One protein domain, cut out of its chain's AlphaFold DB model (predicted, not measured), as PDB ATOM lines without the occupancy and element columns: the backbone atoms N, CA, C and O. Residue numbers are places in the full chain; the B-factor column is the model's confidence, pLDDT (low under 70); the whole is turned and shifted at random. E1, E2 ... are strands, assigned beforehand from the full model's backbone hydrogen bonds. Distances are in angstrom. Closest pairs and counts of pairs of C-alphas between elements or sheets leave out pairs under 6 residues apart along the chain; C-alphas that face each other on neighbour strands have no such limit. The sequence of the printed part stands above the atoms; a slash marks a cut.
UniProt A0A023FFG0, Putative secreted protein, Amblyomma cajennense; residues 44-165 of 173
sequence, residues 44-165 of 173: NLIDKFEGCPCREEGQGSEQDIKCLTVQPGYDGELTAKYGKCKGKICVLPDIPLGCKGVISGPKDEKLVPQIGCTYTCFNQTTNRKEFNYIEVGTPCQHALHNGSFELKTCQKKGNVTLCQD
ATOM      1  N   ASN A  44      67.994 127.347 128.756       40.81
ATOM      2  CA  ASN A  44      67.767 125.999 129.291       40.81
ATOM      3  C   ASN A  44      67.732 124.884 128.228       40.81
ATOM      4  O   ASN A  44      67.751 123.708 128.587       40.81
ATOM      5  N   LEU A  45      67.658 125.220 126.935       40.91
ATOM      6  CA  LEU A  45      67.701 124.243 125.838       40.91
ATOM      7  C   LEU A  45      69.060 124.204 125.122       40.91
ATOM      8  O   LEU A  45      69.346 123.230 124.426       40.91
ATOM      9  N   ILE A  46      69.905 125.219 125.325       43.06
ATOM     10  CA  ILE A  46      71.230 125.338 124.695       43.06
ATOM     11  C   ILE A  46      72.220 124.345 125.319       43.06
ATOM     12  O   ILE A  46      72.990 123.722 124.596       43.06
ATOM     13  N   ASP A  47      72.117 124.091 126.624       42.56
ATOM     14  CA  ASP A  47      73.035 123.192 127.342       42.56
ATOM     15  C   ASP A  47      72.797 121.693 127.064       42.56
ATOM     16  O   ASP A  47      73.550 120.844 127.541       42.56
ATOM     17  N   LYS A  48      71.753 121.331 126.301       41.50
ATOM     18  CA  LYS A  48      71.397 119.923 126.029       41.50
ATOM     19  C   LYS A  48      71.294 119.566 124.543       41.50
ATOM     20  O   LYS A  48      71.325 118.383 124.204       41.50
ATOM     21  N   PHE A  49      71.203 120.558 123.660       48.34
ATOM     22  CA  PHE A  49      71.065 120.369 122.216       48.34
ATOM     23  C   PHE A  49      72.086 121.249 121.484       48.34
ATOM     24  O   PHE A  49      71.767 122.316 120.964       48.34
ATOM     25  N   GLU A  50      73.344 120.802 121.494       53.66
ATOM     26  CA  GLU A  50      74.486 121.469 120.861       53.66
ATOM     27  C   GLU A  50      74.313 121.561 119.333       53.66
ATOM     28  O   GLU A  50      74.674 120.651 118.575       53.66
ATOM     29  N   GLY A  51      73.776 122.693 118.876       60.03
ATOM     30  CA  GLY A  51      73.990 123.195 117.522       60.03
ATOM     31  C   GLY A  51      75.453 123.601 117.327       60.03
ATOM     32  O   GLY A  51      76.167 123.903 118.283       60.03
ATOM     33  N   CYS A  52      75.928 123.598 116.086       65.00
ATOM     34  CA  CYS A  52      77.323 123.924 115.799       65.00
ATOM     35  C   CYS A  52      77.686 125.337 116.275       65.00
ATOM     36  O   CYS A  52      76.947 126.279 115.967       65.00
ATOM     37  N   PRO A  53      78.803 125.510 117.014       62.56
ATOM     38  CA  PRO A  53      79.166 126.804 117.564       62.56
ATOM     39  C   PRO A  53      79.364 127.813 116.434       62.56
ATOM     40  O   PRO A  53      80.009 127.527 115.423       62.56
ATOM     41  N   CYS A  54      78.820 129.015 116.608       49.81
ATOM     42  CA  CYS A  54      79.076 130.114 115.689       49.81
ATOM     43  C   CYS A  54      80.528 130.571 115.871       49.81
ATOM     44  O   CYS A  54      80.855 131.194 116.878       49.81
ATOM     45  N   ARG A  55      81.404 130.254 114.912       52.75
ATOM     46  CA  ARG A  55      82.738 130.857 114.809       52.75
ATOM     47  C   ARG A  55      82.798 131.822 113.633       52.75
ATOM     48  O   ARG A  55      82.148 131.602 112.611       52.75
ATOM     49  N   GLU A  56      83.569 132.888 113.806       48.00
ATOM     50  CA  GLU A  56      84.001 133.748 112.706       48.00
ATOM     51  C   GLU A  56      84.997 132.986 111.812       48.00
ATOM     52  O   GLU A  56      85.697 132.080 112.281       48.00
ATOM     53  N   GLU A  57      85.029 133.314 110.516       42.34
ATOM     54  CA  GLU A  57      85.967 132.719 109.554       42.34
ATOM     55  C   GLU A  57      87.413 132.836 110.076       42.34
ATOM     56  O   GLU A  57      87.873 133.927 110.405       42.34
ATOM     57  N   GLY A  58      88.138 131.711 110.159       49.66
ATOM     58  CA  GLY A  58      89.575 131.693 110.478       49.66
ATOM     59  C   GLY A  58      89.996 131.075 111.821       49.66
ATOM     60  O   GLY A  58      91.196 130.993 112.083       49.66
ATOM     61  N   GLN A  59      89.079 130.581 112.664       48.25
ATOM     62  CA  GLN A  59      89.436 129.925 113.938       48.25
ATOM     63  C   GLN A  59      89.344 128.386 113.913       48.25
ATOM     64  O   GLN A  59      88.364 127.794 114.370       48.25
ATOM     65  N   GLY A  60      90.448 127.746 113.512       52.75
ATOM     66  CA  GLY A  60      90.767 126.344 113.824       52.75
ATOM     67  C   GLY A  60      89.980 125.282 113.045       52.75
ATOM     68  O   GLY A  60      88.867 125.515 112.594       52.75
ATOM     69  N   SER A  61      90.594 124.103 112.882       51.31
ATOM     70  CA  SER A  61      90.104 122.987 112.055       51.31
ATOM     71  C   SER A  61      88.614 122.683 112.277       51.31
ATOM     72  O   SER A  61      88.219 122.217 113.346       51.31
ATOM     73  N   GLU A  62      87.798 122.913 111.244       54.66
ATOM     74  CA  GLU A  62      86.346 122.676 111.211       54.66
ATOM     75  C   GLU A  62      85.951 121.205 111.435       54.66
ATOM     76  O   GLU A  62      84.777 120.894 111.605       54.66
ATOM     77  N   GLN A  63      86.902 120.270 111.394       54.72
ATOM     78  CA  GLN A  63      86.603 118.891 111.007       54.72
ATOM     79  C   GLN A  63      86.137 117.951 112.130       54.72
ATOM     80  O   GLN A  63      85.711 116.840 111.812       54.72
ATOM     81  N   ASP A  64      86.144 118.360 113.406       62.81
ATOM     82  CA  ASP A  64      85.913 117.417 114.520       62.81
ATOM     83  C   ASP A  64      85.031 117.909 115.680       62.81
ATOM     84  O   ASP A  64      84.908 117.215 116.693       62.81
ATOM     85  N   ILE A  65      84.352 119.052 115.552       74.38
ATOM     86  CA  ILE A  65      83.380 119.470 116.575       74.38
ATOM     87  C   ILE A  65      82.149 118.563 116.474       74.38
ATOM     88  O   ILE A  65      81.484 118.523 115.439       74.38
ATOM     89  N   LYS A  66      81.858 117.809 117.540       74.69
ATOM     90  CA  LYS A  66      80.634 117.005 117.640       74.69
ATOM     91  C   LYS A  66      79.430 117.922 117.840       74.69
ATOM     92  O   LYS A  66      79.544 118.973 118.453       74.69
ATOM     93  N   CYS A  67      78.288 117.500 117.326       75.38
ATOM     94  CA  CYS A  67      77.012 118.186 117.500       75.38
ATOM     95  C   CYS A  67      75.896 117.156 117.648       75.38
ATOM     96  O   CYS A  67      76.075 115.992 117.274       75.38
ATOM     97  N   LEU A  68      74.749 117.577 118.170       71.81
ATOM     98  CA  LEU A  68      73.568 116.733 118.323       71.81
ATOM     99  C   LEU A  68      72.400 117.363 117.563       71.81
ATOM    100  O   LEU A  68      72.100 118.538 117.742       71.81
ATOM    101  N   THR A  69      71.723 116.583 116.723       73.69
ATOM    102  CA  THR A  69      70.527 117.036 115.997       73.69
ATOM    103  C   THR A  69      69.420 115.986 116.070       73.69
ATOM    104  O   THR A  69      69.700 114.789 116.152       73.69
ATOM    105  N   VAL A  70      68.163 116.436 116.057       74.50
ATOM    106  CA  VAL A  70      66.974 115.577 115.987       74.50
ATOM    107  C   VAL A  70      66.444 115.632 114.561       74.50
ATOM    108  O   VAL A  70      65.721 116.552 114.186       74.50
ATOM    109  N   GLN A  71      66.837 114.657 113.751       75.94
ATOM    110  CA  GLN A  71      66.392 114.531 112.366       75.94
ATOM    111  C   GLN A  71      66.459 113.061 111.930       75.94
ATOM    112  O   GLN A  71      67.194 112.282 112.549       75.94
ATOM    113  N   PRO A  72      65.740 112.673 110.864       76.38
ATOM    114  CA  PRO A  72      65.933 111.370 110.240       76.38
ATOM    115  C   PRO A  72      67.407 111.188 109.849       76.38
ATOM    116  O   PRO A  72      67.989 112.042 109.179       76.38
ATOM    117  N   GLY A  73      68.034 110.111 110.324       81.38
ATOM    118  CA  GLY A  73      69.422 109.775 109.990       81.38
ATOM    119  C   GLY A  73      69.518 108.697 108.916       81.38
ATOM    120  O   GLY A  73      68.612 108.525 108.107       81.38
ATOM    121  N   TYR A  74      70.613 107.934 108.951       83.50
ATOM    122  CA  TYR A  74      70.869 106.793 108.058       83.50
ATOM    123  C   TYR A  74      69.777 105.706 108.104       83.50
ATOM    124  O   TYR A  74      69.627 104.930 107.169       83.50
ATOM    125  N   ASP A  75      69.017 105.657 109.196       82.62
ATOM    126  CA  ASP A  75      67.956 104.697 109.487       82.62
ATOM    127  C   ASP A  75      66.543 105.226 109.201       82.62
ATOM    128  O   ASP A  75      65.577 104.483 109.335       82.62
ATOM    129  N   GLY A  76      66.406 106.503 108.826       83.62
ATOM    130  CA  GLY A  76      65.108 107.145 108.590       83.62
ATOM    131  C   GLY A  76      64.303 107.463 109.858       83.62
ATOM    132  O   GLY A  76      63.223 108.038 109.755       83.62
ATOM    133  N   GLU A  77      64.829 107.147 111.042       82.88
ATOM    134  CA  GLU A  77      64.150 107.339 112.325       82.88
ATOM    135  C   GLU A  77      64.418 108.732 112.886       82.88
ATOM    136  O   GLU A  77      65.577 109.137 113.061       82.88
ATOM    137  N   LEU A  78      63.348 109.450 113.230       77.81
ATOM    138  CA  LEU A  78      63.446 110.725 113.928       77.81
ATOM    139  C   LEU A  78      63.962 110.473 115.345       77.81
ATOM    140  O   LEU A  78      63.216 110.080 116.229       77.81
ATOM    141  N   THR A  79      65.255 110.679 115.563       74.00
ATOM    142  CA  THR A  79      65.908 110.457 116.859       74.00
ATOM    143  C   THR A  79      67.040 111.462 117.037       74.00
ATOM    144  O   THR A  79      67.533 112.036 116.064       74.00
ATOM    145  N   ALA A  80      67.463 111.696 118.280       72.56
ATOM    146  CA  ALA A  80      68.654 112.494 118.546       72.56
ATOM    147  C   ALA A  80      69.905 111.721 118.095       72.56
ATOM    148  O   ALA A  80      70.160 110.610 118.564       72.56
ATOM    149  N   LYS A  81      70.685 112.299 117.180       74.94
ATOM    150  CA  LYS A  81      71.870 111.665 116.590       74.94
ATOM    151  C   LYS A  81      73.069 112.600 116.650       74.94
ATOM    152  O   LYS A  81      72.958 113.798 116.391       74.94
ATOM    153  N   TYR A  82      74.225 112.026 116.974       76.81
ATOM    154  CA  TYR A  82      75.490 112.750 116.964       76.81
ATOM    155  C   TYR A  82      76.008 112.910 115.533       76.81
ATOM    156  O   TYR A  82      76.118 111.932 114.789       76.81
ATOM    157  N   GLY A  83      76.358 114.140 115.182       79.44
ATOM    158  CA  GLY A  83      77.009 114.514 113.936       79.44
ATOM    159  C   GLY A  83      78.361 115.179 114.166       79.44
ATOM    160  O   GLY A  83      78.900 115.200 115.277       79.44
ATOM    161  N   LYS A  84      78.893 115.739 113.083       82.38
ATOM    162  CA  LYS A  84      80.035 116.648 113.094       82.38
ATOM    163  C   LYS A  84      79.643 117.971 112.462       82.38
ATOM    164  O   LYS A  84      78.929 118.000 111.460       82.38
ATOM    165  N   CYS A  85      80.147 119.058 113.012       77.94
ATOM    166  CA  CYS A  85      79.950 120.369 112.435       77.94
ATOM    167  C   CYS A  85      80.705 120.520 111.124       77.94
ATOM    168  O   CYS A  85      81.871 120.153 111.015       77.94
ATOM    169  N   LYS A  86      80.025 121.087 110.130       78.12
ATOM    170  CA  LYS A  86      80.643 121.678 108.944       78.12
ATOM    171  C   LYS A  86      80.102 123.096 108.827       78.12
ATOM    172  O   LYS A  86      78.925 123.291 108.510       78.12
ATOM    173  N   GLY A  87      80.923 124.076 109.196       73.19
ATOM    174  CA  GLY A  87      80.453 125.431 109.471       73.19
ATOM    175  C   GLY A  87      79.353 125.429 110.540       73.19
ATOM    176  O   GLY A  87      79.547 124.926 111.644       73.19
ATOM    177  N   LYS A  88      78.174 125.956 110.191       71.06
ATOM    178  CA  LYS A  88      77.012 126.078 111.095       71.06
ATOM    179  C   LYS A  88      76.049 124.887 111.051       71.06
ATOM    180  O   LYS A  88      75.031 124.904 111.736       71.06
ATOM    181  N   ILE A  89      76.337 123.872 110.238       77.12
ATOM    182  CA  ILE A  89      75.435 122.739 110.007       77.12
ATOM    183  C   ILE A  89      75.958 121.512 110.749       77.12
ATOM    184  O   ILE A  89      77.121 121.133 110.591       77.12
ATOM    185  N   CYS A  90      75.080 120.861 111.517       78.50
ATOM    186  CA  CYS A  90      75.365 119.558 112.102       78.50
ATOM    187  C   CYS A  90      75.161 118.460 111.054       78.50
ATOM    188  O   CYS A  90      74.032 118.114 110.706       78.50
ATOM    189  N   VAL A  91      76.258 117.921 110.528       84.88
ATOM    190  CA  VAL A  91      76.236 116.889 109.490       84.88
ATOM    191  C   VAL A  91      76.296 115.518 110.150       84.88
ATOM    192  O   VAL A  91      77.273 115.179 110.821       84.88
ATOM    193  N   LEU A  92      75.248 114.718 109.963       84.12
ATOM    194  CA  LEU A  92      75.227 113.341 110.445       84.12
ATOM    195  C   LEU A  92      76.208 112.467 109.650       84.12
ATOM    196  O   LEU A  92      76.400 112.693 108.453       84.12
ATOM    197  N   PRO A  93      76.837 111.469 110.294       85.19
ATOM    198  CA  PRO A  93      77.659 110.505 109.584       85.19
ATOM    199  C   PRO A  93      76.798 109.692 108.614       85.19
ATOM    200  O   PRO A  93      75.717 109.227 108.976       85.19
ATOM    201  N   ASP A  94      77.320 109.480 107.409       88.56
ATOM    202  CA  ASP A  94      76.793 108.472 106.498       88.56
ATOM    203  C   ASP A  94      77.241 107.091 106.994       88.56
ATOM    204  O   ASP A  94      78.439 106.806 107.089       88.56
ATOM    205  N   ILE A  95      76.278 106.267 107.400       91.06
ATOM    206  CA  ILE A  95      76.507 104.913 107.903       91.06
ATOM    207  C   ILE A  95      75.785 103.979 106.936       91.06
ATOM    208  O   ILE A  95      74.557 103.995 106.913       91.06
ATOM    209  N   PRO A  96      76.502 103.179 106.131       93.06
ATOM    210  CA  PRO A  96      75.871 102.309 105.150       93.06
ATOM    211  C   PRO A  96      75.254 101.064 105.797       93.06
ATOM    212  O   PRO A  96      75.688 100.597 106.855       93.06
ATOM    213  N   LEU A  97      74.264 100.494 105.111       91.50
ATOM    214  CA  LEU A  97      73.713  99.185 105.443       91.50
ATOM    215  C   LEU A  97      74.788  98.109 105.215       91.50
ATOM    216  O   LEU A  97      75.373  98.048 104.134       91.50
ATOM    217  N   GLY A  98      75.046  97.255 106.206       92.06
ATOM    218  CA  GLY A  98      76.101  96.239 106.080       92.06
ATOM    219  C   GLY A  98      76.251  95.263 107.243       92.06
ATOM    220  O   GLY A  98      76.826  94.185 107.061       92.06
ATOM    221  N   CYS A  99      75.679  95.566 108.413       90.75
ATOM    222  CA  CYS A  99      75.768  94.643 109.539       90.75
ATOM    223  C   CYS A  99      75.103  93.306 109.216       90.75
ATOM    224  O   CYS A  99      73.972  93.248 108.741       90.75
ATOM    225  N   LYS A 100      75.808  92.210 109.502       86.81
ATOM    226  CA  LYS A 100      75.287  90.855 109.294       86.81
ATOM    227  C   LYS A 100      74.369  90.435 110.442       86.81
ATOM    228  O   LYS A 100      74.545  90.872 111.579       86.81
ATOM    229  N   GLY A 101      73.445  89.532 110.125       75.94
ATOM    230  CA  GLY A 101      72.448  89.008 111.057       75.94
ATOM    231  C   GLY A 101      71.210  89.895 111.158       75.94
ATOM    232  O   GLY A 101      71.205  91.024 110.684       75.94
ATOM    233  N   VAL A 102      70.159  89.347 111.754       70.12
ATOM    234  CA  VAL A 102      69.017  90.110 112.262       70.12
ATOM    235  C   VAL A 102      69.039  89.893 113.764       70.12
ATOM    236  O   VAL A 102      69.114  88.751 114.222       70.12
ATOM    237  N   ILE A 103      69.064  90.981 114.526       79.31
ATOM    238  CA  ILE A 103      69.035  90.920 115.984       79.31
ATOM    239  C   ILE A 103      67.580  91.093 116.413       79.31
ATOM    240  O   ILE A 103      66.905  92.014 115.954       79.31
ATOM    241  N   SER A 104      67.108  90.205 117.282       67.94
ATOM    242  CA  SER A 104      65.858  90.387 118.016       67.94
ATOM    243  C   SER A 104      66.121  91.282 119.225       67.94
ATOM    244  O   SER A 104      67.158  91.129 119.881       67.94
ATOM    245  N   GLY A 105      65.190  92.177 119.559       64.31
ATOM    246  CA  GLY A 105      65.299  92.987 120.774       64.31
ATOM    247  C   GLY A 105      65.342  92.154 122.065       64.31
ATOM    248  O   GLY A 105      65.221  90.924 122.038       64.31
ATOM    249  N   PRO A 106      65.541  92.812 123.218       60.88
ATOM    250  CA  PRO A 106      65.536  92.131 124.505       60.88
ATOM    251  C   PRO A 106      64.237  91.335 124.703       60.88
ATOM    252  O   PRO A 106      63.144  91.859 124.522       60.88
ATOM    253  N   LYS A 107      64.371  90.054 125.077       57.22
ATOM    254  CA  LYS A 107      63.239  89.148 125.358       57.22
ATOM    255  C   LYS A 107      62.664  89.309 126.767       57.22
ATOM    256  O   LYS A 107      61.642  88.711 127.077       57.22
ATOM    257  N   ASP A 108      63.358  90.046 127.628       63.81
ATOM    258  CA  ASP A 108      62.919  90.327 128.991       63.81
ATOM    259  C   ASP A 108      62.069  91.599 128.988       63.81
ATOM    260  O   ASP A 108      62.566  92.677 128.664       63.81
ATOM    261  N   GLU A 109      60.800  91.473 129.372       60.62
ATOM    262  CA  GLU A 109      59.839  92.580 129.466       60.62
ATOM    263  C   GLU A 109      60.270  93.671 130.462       60.62
ATOM    264  O   GLU A 109      59.777  94.796 130.404       60.62
ATOM    265  N   LYS A 110      61.202  93.367 131.376       61.44
ATOM    266  CA  LYS A 110      61.752  94.345 132.327       61.44
ATOM    267  C   LYS A 110      62.812  95.250 131.707       61.44
ATOM    268  O   LYS A 110      63.188  96.249 132.324       61.44
ATOM    269  N   LEU A 111      63.331  94.902 130.530       71.25
ATOM    270  CA  LEU A 111      64.313  95.718 129.830       71.25
ATOM    271  C   LEU A 111      63.603  96.806 129.033       71.25
ATOM    272  O   LEU A 111      62.687  96.546 128.260       71.25
ATOM    273  N   VAL A 112      64.065  98.043 129.214       74.62
ATOM    274  CA  VAL A 112      63.571  99.191 128.455       74.62
ATOM    275  C   VAL A 112      63.866  98.950 126.968       74.62
ATOM    276  O   VAL A 112      65.035  98.745 126.621       74.62
ATOM    277  N   PRO A 113      62.846  98.963 126.088       80.69
ATOM    278  CA  PRO A 113      63.050  98.814 124.654       80.69
ATOM    279  C   PRO A 113      63.985  99.893 124.119       80.69
ATOM    280  O   PRO A 113      63.957 101.036 124.577       80.69
ATOM    281  N   GLN A 114      64.821  99.541 123.146       82.75
ATOM    282  CA  GLN A 114      65.732 100.510 122.552       82.75
ATOM    283  C   GLN A 114      64.992 101.555 121.706       82.75
ATOM    284  O   GLN A 114      63.880 101.327 121.228       82.75
ATOM    285  N   ILE A 115      65.645 102.692 121.486       85.06
ATOM    286  CA  ILE A 115      65.143 103.752 120.614       85.06
ATOM    287  C   ILE A 115      65.329 103.335 119.151       85.06
ATOM    288  O   ILE A 115      66.445 103.020 118.735       85.06
ATOM    289  N   GLY A 116      64.243 103.378 118.376       87.94
ATOM    290  CA  GLY A 116      64.240 103.021 116.957       87.94
ATOM    291  C   GLY A 116      64.490 101.534 116.674       87.94
ATOM    292  O   GLY A 116      64.651 100.708 117.576       87.94
ATOM    293  N   CYS A 117      64.539 101.199 115.385       89.38
ATOM    294  CA  CYS A 117      64.600  99.816 114.891       89.38
ATOM    295  C   CYS A 117      65.898  99.457 114.170       89.38
ATOM    296  O   CYS A 117      65.911  98.613 113.270       89.38
ATOM    297  N   THR A 118      67.005 100.080 114.568       88.94
ATOM    298  CA  THR A 118      68.328  99.814 114.003       88.94
ATOM    299  C   THR A 118      69.356  99.488 115.068       88.94
ATOM    300  O   THR A 118      69.211  99.808 116.248       88.94
ATOM    301  N   TYR A 119      70.419  98.827 114.626       86.62
ATOM    302  CA  TYR A 119      71.624  98.616 115.405       86.62
ATOM    303  C   TYR A 119      72.843  98.892 114.529       86.62
ATOM    304  O   TYR A 119      72.784  98.825 113.299       86.62
ATOM    305  N   THR A 120      73.968  99.201 115.169       88.06
ATOM    306  CA  THR A 120      75.219  99.489 114.464       88.06
ATOM    307  C   THR A 120      76.308  98.511 114.849       88.06
ATOM    308  O   THR A 120      76.393  98.098 116.003       88.06
ATOM    309  N   CYS A 121      77.180  98.200 113.900       88.19
ATOM    310  CA  CYS A 121      78.354  97.362 114.090       88.19
ATOM    311  C   CYS A 121      79.578  98.039 113.470       88.19
ATOM    312  O   CYS A 121      79.468  98.992 112.693       88.19
ATOM    313  N   PHE A 122      80.762  97.550 113.824       92.69
ATOM    314  CA  PHE A 122      82.003  97.970 113.194       92.69
ATOM    315  C   PHE A 122      82.545  96.835 112.331       92.69
ATOM    316  O   PHE A 122      82.856  95.758 112.843       92.69
ATOM    317  N   ASN A 123      82.654  97.072 111.028       90.38
ATOM    318  CA  ASN A 123      83.231  96.115 110.101       90.38
ATOM    319  C   ASN A 123      84.751  96.303 110.067       90.38
ATOM    320  O   ASN A 123      85.262  97.291 109.539       90.38
ATOM    321  N   GLN A 124      85.480  95.344 110.640       92.06
ATOM    322  CA  GLN A 124      86.943  95.389 110.717       92.06
ATOM    323  C   GLN A 124      87.620  95.274 109.344       92.06
ATOM    324  O   GLN A 124      88.719  95.790 109.169       92.06
ATOM    325  N   THR A 125      86.979  94.634 108.360       90.69
ATOM    326  CA  THR A 125      87.535  94.475 107.008       90.69
ATOM    327  C   THR A 125      87.484  95.781 106.221       90.69
ATOM    328  O   THR A 125      88.452  96.134 105.554       90.69
ATOM    329  N   THR A 126      86.368  96.508 106.292       88.88
ATOM    330  CA  THR A 126      86.199  97.796 105.596       88.88
ATOM    331  C   THR A 126      86.645  98.989 106.446       88.88
ATOM    332  O   THR A 126      86.750 100.098 105.922       88.88
ATOM    333  N   ASN A 127      86.926  98.761 107.735       91.88
ATOM    334  CA  ASN A 127      87.253  99.765 108.748       91.88
ATOM    335  C   ASN A 127      86.190 100.874 108.842       91.88
ATOM    336  O   ASN A 127      86.507 102.064 108.921       91.88
ATOM    337  N   ARG A 128      84.910 100.491 108.763       90.94
ATOM    338  CA  ARG A 128      83.767 101.415 108.736       90.94
ATOM    339  C   ARG A 128      82.672 100.960 109.690       90.94
ATOM    340  O   ARG A 128      82.467  99.769 109.923       90.94
ATOM    341  N   LYS A 129      81.960 101.941 110.243       91.00
ATOM    342  CA  LYS A 129      80.710 101.706 110.960       91.00
ATOM    343  C   LYS A 129      79.622 101.409 109.934       91.00
ATOM    344  O   LYS A 129      79.511 102.127 108.947       91.00
ATOM    345  N   GLU A 130      78.835 100.381 110.191       93.19
ATOM    346  CA  GLU A 130      77.700  99.963 109.370       93.19
ATOM    347  C   GLU A 130      76.458  99.872 110.266       93.19
ATOM    348  O   GLU A 130      76.564  99.874 111.502       93.19
ATOM    349  N   PHE A 131      75.278  99.793 109.658       91.94
ATOM    350  CA  PHE A 131      74.034  99.515 110.372       91.94
ATOM    351  C   PHE A 131      73.251  98.370 109.730       91.94
ATOM    352  O   PHE A 131      73.549  97.943 108.611       91.94
ATOM    353  N   ASN A 132      72.267  97.854 110.464       91.88
ATOM    354  CA  ASN A 132      71.181  97.038 109.927       91.88
ATOM    355  C   ASN A 132      69.930  97.191 110.811       91.88
ATOM    356  O   ASN A 132      69.970  97.828 111.868       91.88
ATOM    357  N   TYR A 133      68.814  96.644 110.344       90.94
ATOM    358  CA  TYR A 133      67.524  96.691 111.011       90.94
ATOM    359  C   TYR A 133      67.344  95.542 111.996       90.94
ATOM    360  O   TYR A 133      67.828  94.424 111.805       90.94
ATOM    361  N   ILE A 134      66.598  95.841 113.046       89.12
ATOM    362  CA  ILE A 134      66.096  94.874 114.014       89.12
ATOM    363  C   ILE A 134      64.898  94.128 113.426       89.12
ATOM    364  O   ILE A 134      64.227  94.610 112.510       89.12
ATOM    365  N   GLU A 135      64.654  92.929 113.948       90.19
ATOM    366  CA  GLU A 135      63.524  92.089 113.561       90.19
ATOM    367  C   GLU A 135      62.175  92.820 113.685       90.19
ATOM    368  O   GLU A 135      61.894  93.489 114.686       90.19
ATOM    369  N   VAL A 136      61.323  92.657 112.669       91.06
ATOM    370  CA  VAL A 136      59.944  93.170 112.666       91.06
ATOM    371  C   VAL A 136      59.161  92.578 113.842       91.06
ATOM    372  O   VAL A 136      59.341  91.417 114.192       91.06
ATOM    373  N   GLY A 137      58.306  93.385 114.466       89.06
ATOM    374  CA  GLY A 137      57.545  93.018 115.664       89.06
ATOM    375  C   GLY A 137      58.300  93.224 116.979       89.06
ATOM    376  O   GLY A 137      57.695  93.143 118.046       89.06
ATOM    377  N   THR A 138      59.597  93.549 116.939       88.69
ATOM    378  CA  THR A 138      60.356  93.885 118.153       88.69
ATOM    379  C   THR A 138      59.816  95.175 118.792       88.69
ATOM    380  O   THR A 138      59.675  96.171 118.078       88.69
ATOM    381  N   PRO A 139      59.551  95.213 120.114       88.69
ATOM    382  CA  PRO A 139      59.190  96.446 120.815       88.69
ATOM    383  C   PRO A 139      60.291  97.507 120.719       88.69
ATOM    384  O   PRO A 139      61.475  97.198 120.851       88.69
ATOM    385  N   CYS A 140      59.907  98.768 120.536       86.88
ATOM    386  CA  CYS A 140      60.846  99.875 120.356       86.88
ATOM    387  C   CYS A 140      60.284 101.193 120.909       86.88
ATOM    388  O   CYS A 140      59.075 101.342 121.098       86.88
ATOM    389  N   GLN A 141      61.166 102.161 121.159       87.75
ATOM    390  CA  GLN A 141      60.800 103.527 121.533       87.75
ATOM    391  C   GLN A 141      60.837 104.455 120.315       87.75
ATOM    392  O   GLN A 141      61.898 104.677 119.724       87.75
ATOM    393  N   HIS A 142      59.683 105.021 119.968       86.62
ATOM    394  CA  HIS A 142      59.527 106.042 118.936       86.62
ATOM    395  C   HIS A 142      59.715 107.423 119.561       86.62
ATOM    396  O   HIS A 142      58.990 107.774 120.493       86.62
ATOM    397  N   ALA A 143      60.683 108.207 119.085       80.62
ATOM    398  CA  ALA A 143      60.918 109.540 119.627       80.62
ATOM    399  C   ALA A 143      60.000 110.576 118.965       80.62
ATOM    400  O   ALA A 143      59.892 110.652 117.742       80.62
ATOM    401  N   LEU A 144      59.379 111.414 119.789       77.31
ATOM    402  CA  LEU A 144      58.524 112.513 119.361       77.31
ATOM    403  C   LEU A 144      59.315 113.825 119.286       77.31
ATOM    404  O   LEU A 144      60.316 114.019 119.978       77.31
ATOM    405  N   HIS A 145      58.823 114.787 118.501       72.06
ATOM    406  CA  HIS A 145      59.452 116.111 118.360       72.06
ATOM    407  C   HIS A 145      59.593 116.884 119.681       72.06
ATOM    408  O   HIS A 145      60.476 117.728 119.807       72.06
ATOM    409  N   ASN A 146      58.747 116.597 120.672       71.94
ATOM    410  CA  ASN A 146      58.819 117.196 122.007       71.94
ATOM    411  C   ASN A 146      59.889 116.545 122.915       71.94
ATOM    412  O   ASN A 146      59.993 116.910 124.085       71.94
ATOM    413  N   GLY A 147      60.654 115.570 122.408       69.75
ATOM    414  CA  GLY A 147      61.693 114.850 123.147       69.75
ATOM    415  C   GLY A 147      61.181 113.721 124.047       69.75
ATOM    416  O   GLY A 147      61.983 113.114 124.756       69.75
ATOM    417  N   SER A 148      59.875 113.435 124.037       77.38
ATOM    418  CA  SER A 148      59.303 112.260 124.707       77.38
ATOM    419  C   SER A 148      59.337 111.020 123.806       77.38
ATOM    420  O   SER A 148      59.649 111.118 122.618       77.38
ATOM    421  N   PHE A 149      59.041 109.851 124.378       81.81
ATOM    422  CA  PHE A 149      59.073 108.569 123.676       81.81
ATOM    423  C   PHE A 149      57.747 107.827 123.829       81.81
ATOM    424  O   PHE A 149      57.181 107.792 124.922       81.81
ATOM    425  N   GLU A 150      57.302 107.182 122.757       86.75
ATOM    426  CA  GLU A 150      56.171 106.255 122.766       86.75
ATOM    427  C   GLU A 150      56.643 104.821 122.540       86.75
ATOM    428  O   GLU A 150      57.564 104.572 121.764       86.75
ATOM    429  N   LEU A 151      55.991 103.863 123.198       88.94
ATOM    430  CA  LEU A 151      56.222 102.446 122.946       88.94
ATOM    431  C   LEU A 151      55.483 102.026 121.669       88.94
ATOM    432  O   LEU A 151      54.267 102.189 121.582       88.94
ATOM    433  N   LYS A 152      56.221 101.478 120.702       91.50
ATOM    434  CA  LYS A 152      55.727 100.977 119.410       91.50
ATOM    435  C   LYS A 152      56.381  99.632 119.086       91.50
ATOM    436  O   LYS A 152      57.008  99.008 119.946       91.50
ATOM    437  N   THR A 153      56.256  99.188 117.837       91.06
ATOM    438  CA  THR A 153      56.945  98.001 117.322       91.06
ATOM    439  C   THR A 153      57.717  98.322 116.050       91.06
ATOM    440  O   THR A 153      57.427  99.287 115.343       91.06
ATOM    441  N   CYS A 154      58.732  97.515 115.765       90.81
ATOM    442  CA  CYS A 154      59.485  97.616 114.529       90.81
ATOM    443  C   CYS A 154      58.658  97.116 113.353       90.81
ATOM    444  O   CYS A 154      58.303  95.942 113.297       90.81
ATOM    445  N   GLN A 155      58.383  98.002 112.403       92.50
ATOM    446  CA  GLN A 155      57.517  97.752 111.260       92.50
ATOM    447  C   GLN A 155      58.238  98.061 109.955       92.50
ATOM    448  O   GLN A 155      58.936  99.070 109.821       92.50
ATOM    449  N   LYS A 156      58.076  97.183 108.966       91.38
ATOM    450  CA  LYS A 156      58.722  97.346 107.664       91.38
ATOM    451  C   LYS A 156      57.938  98.336 106.802       91.38
ATOM    452  O   LYS A 156      56.752  98.148 106.558       91.38
ATOM    453  N   LYS A 157      58.620  99.353 106.274       88.56
ATOM    454  CA  LYS A 157      58.070 100.348 105.345       88.56
ATOM    455  C   LYS A 157      58.972 100.452 104.118       88.56
ATOM    456  O   LYS A 157      60.006 101.114 104.131       88.56
ATOM    457  N   GLY A 158      58.600  99.766 103.040       86.88
ATOM    458  CA  GLY A 158      59.463  99.640 101.862       86.88
ATOM    459  C   GLY A 158      60.769  98.908 102.202       86.88
ATOM    460  O   GLY A 158      60.740  97.740 102.591       86.88
ATOM    461  N   ASN A 159      61.905  99.601 102.067       86.88
ATOM    462  CA  ASN A 159      63.248  99.055 102.323       86.88
ATOM    463  C   ASN A 159      63.807  99.389 103.717       86.88
ATOM    464  O   ASN A 159      64.954  99.047 104.003       86.88
ATOM    465  N   VAL A 160      63.028 100.065 104.563       89.00
ATOM    466  CA  VAL A 160      63.436 100.451 105.919       89.00
ATOM    467  C   VAL A 160      62.546  99.778 106.963       89.00
ATOM    468  O   VAL A 160      61.404  99.422 106.663       89.00
ATOM    469  N   THR A 161      63.050  99.624 108.184       90.88
ATOM    470  CA  THR A 161      62.250  99.230 109.351       90.88
ATOM    471  C   THR A 161      62.209 100.401 110.320       90.88
ATOM    472  O   THR A 161      63.263 100.876 110.737       90.88
ATOM    473  N   LEU A 162      61.003 100.856 110.657       91.25
ATOM    474  CA  LEU A 162      60.758 102.014 111.512       91.25
ATOM    475  C   LEU A 162      59.984 101.618 112.768       91.25
ATOM    476  O   LEU A 162      59.197 100.674 112.754       91.25
ATOM    477  N   CYS A 163      60.173 102.378 113.833       89.94
ATOM    478  CA  CYS A 163      59.497 102.252 115.101       89.94
ATOM    479  C   CYS A 163      58.205 103.058 115.048       89.94
ATOM    480  O   CYS A 163      58.199 104.269 115.264       89.94
ATOM    481  N   GLN A 164      57.115 102.394 114.694       89.38
ATOM    482  CA  GLN A 164      55.810 103.014 114.483       89.38
ATOM    483  C   GLN A 164      54.707 101.969 114.683       89.38
ATOM    484  O   GLN A 164      54.981 100.772 114.764       89.38
ATOM    485  N   ASP A 165      53.457 102.412 114.780       80.62
ATOM    486  CA  ASP A 165      52.332 101.479 114.726       80.62
ATOM    487  C   ASP A 165      52.247 100.840 113.333       80.62
ATOM    488  O   ASP A 165      52.761 101.384 112.346       80.62
TER     489      ASP A 165
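AT A GLANCE: This is residues 44 to 165 of the 173 residues of the protein "Putative secreted protein" of Amblyomma cajennense (UniProt A0A023FFG0). Three small antiparallel sheets make a two-lobed, only loosely joined model: a three-strand sheet, E1 to E3, forms one lobe, and the hairpin of E4 and E5 meets a second three-strand sheet, E6 to E8, at one end to form the other. A long tail, residues 44 to 65, precedes the first sheet, and the long link of residues 92 to 117 leads from the first lobe to the second and swings out round the far side of the second lobe, where Glu 109 lies, before it reaches E4. The printed part has 122 residues with no named helix and eight named strands, E1 to E8 in order; the sheets run E1, E2, E3, then E4, E5, then E6, E7, E8. The class is all strand, though named strands hold 50 of the 122 residues. The whole is only just loose, close to compact, with a radius of gyration of the C-alphas of 16.5 A and spans of 51 by 41 by 28 A.

HOW THE PARTS SIT: E1, residues 66 to 72, and E2, residues 78 to 86, are a hairpin, with N 67 and O 83 3.1 A apart, within hydrogen-bond range. E2 bends by 65 degrees at residue 82 and forms a second hairpin with E3, residues 89 to 91, where N 84 and O 91 are 2.8 A apart. These three strands are a meander, each the antiparallel neighbour of the one before. E4, residues 118 to 123, and E5, residues 128 to 133, are an antiparallel hairpin, with N 121 and O 130 3.0 A apart; both are apart from E1, E2 and E3. A second meander holds E6, residues 139 to 143, E7, residues 149 to 157, and E8, residues 160 to 164. In it N 142 and O 150 are 2.8 A apart, and N 155 and O 162 are 2.8 A apart. E7 bends by 67 degrees at residue 152. The closest C-alphas of E5 and E8 are those of Tyr 133 and Thr 161, 6.1 A apart; those of E2 and E6 are Thr 79 and Ala 143, 5.8 A apart.

IN THESE COORDINATES: E1 begins at C-alpha 66, (80.634, 117.005, 117.640), and is 17.4 A long. E2 is 21.0 A long and E3 5.9 A. E4, 15.8 A long, begins at C-alpha 118, (68.328, 99.814, 114.003), and E5 is 17.1 A. E6 is 13.3 A, E7 20.1 A and E8 11.8 A, ending at C-alpha 164, (55.810, 103.014, 114.483).

THE WHOLE: The two C-alphas farthest apart are those of Gly 58 and Glu 109, 52.7 A. The printed part has no cut. The link from E3 to E4, 26 residues, is long; the others are tight. The mean pLDDT of the printed part is 77.0, and residues 44 to 64, 104 to 110 and 147 are under 70.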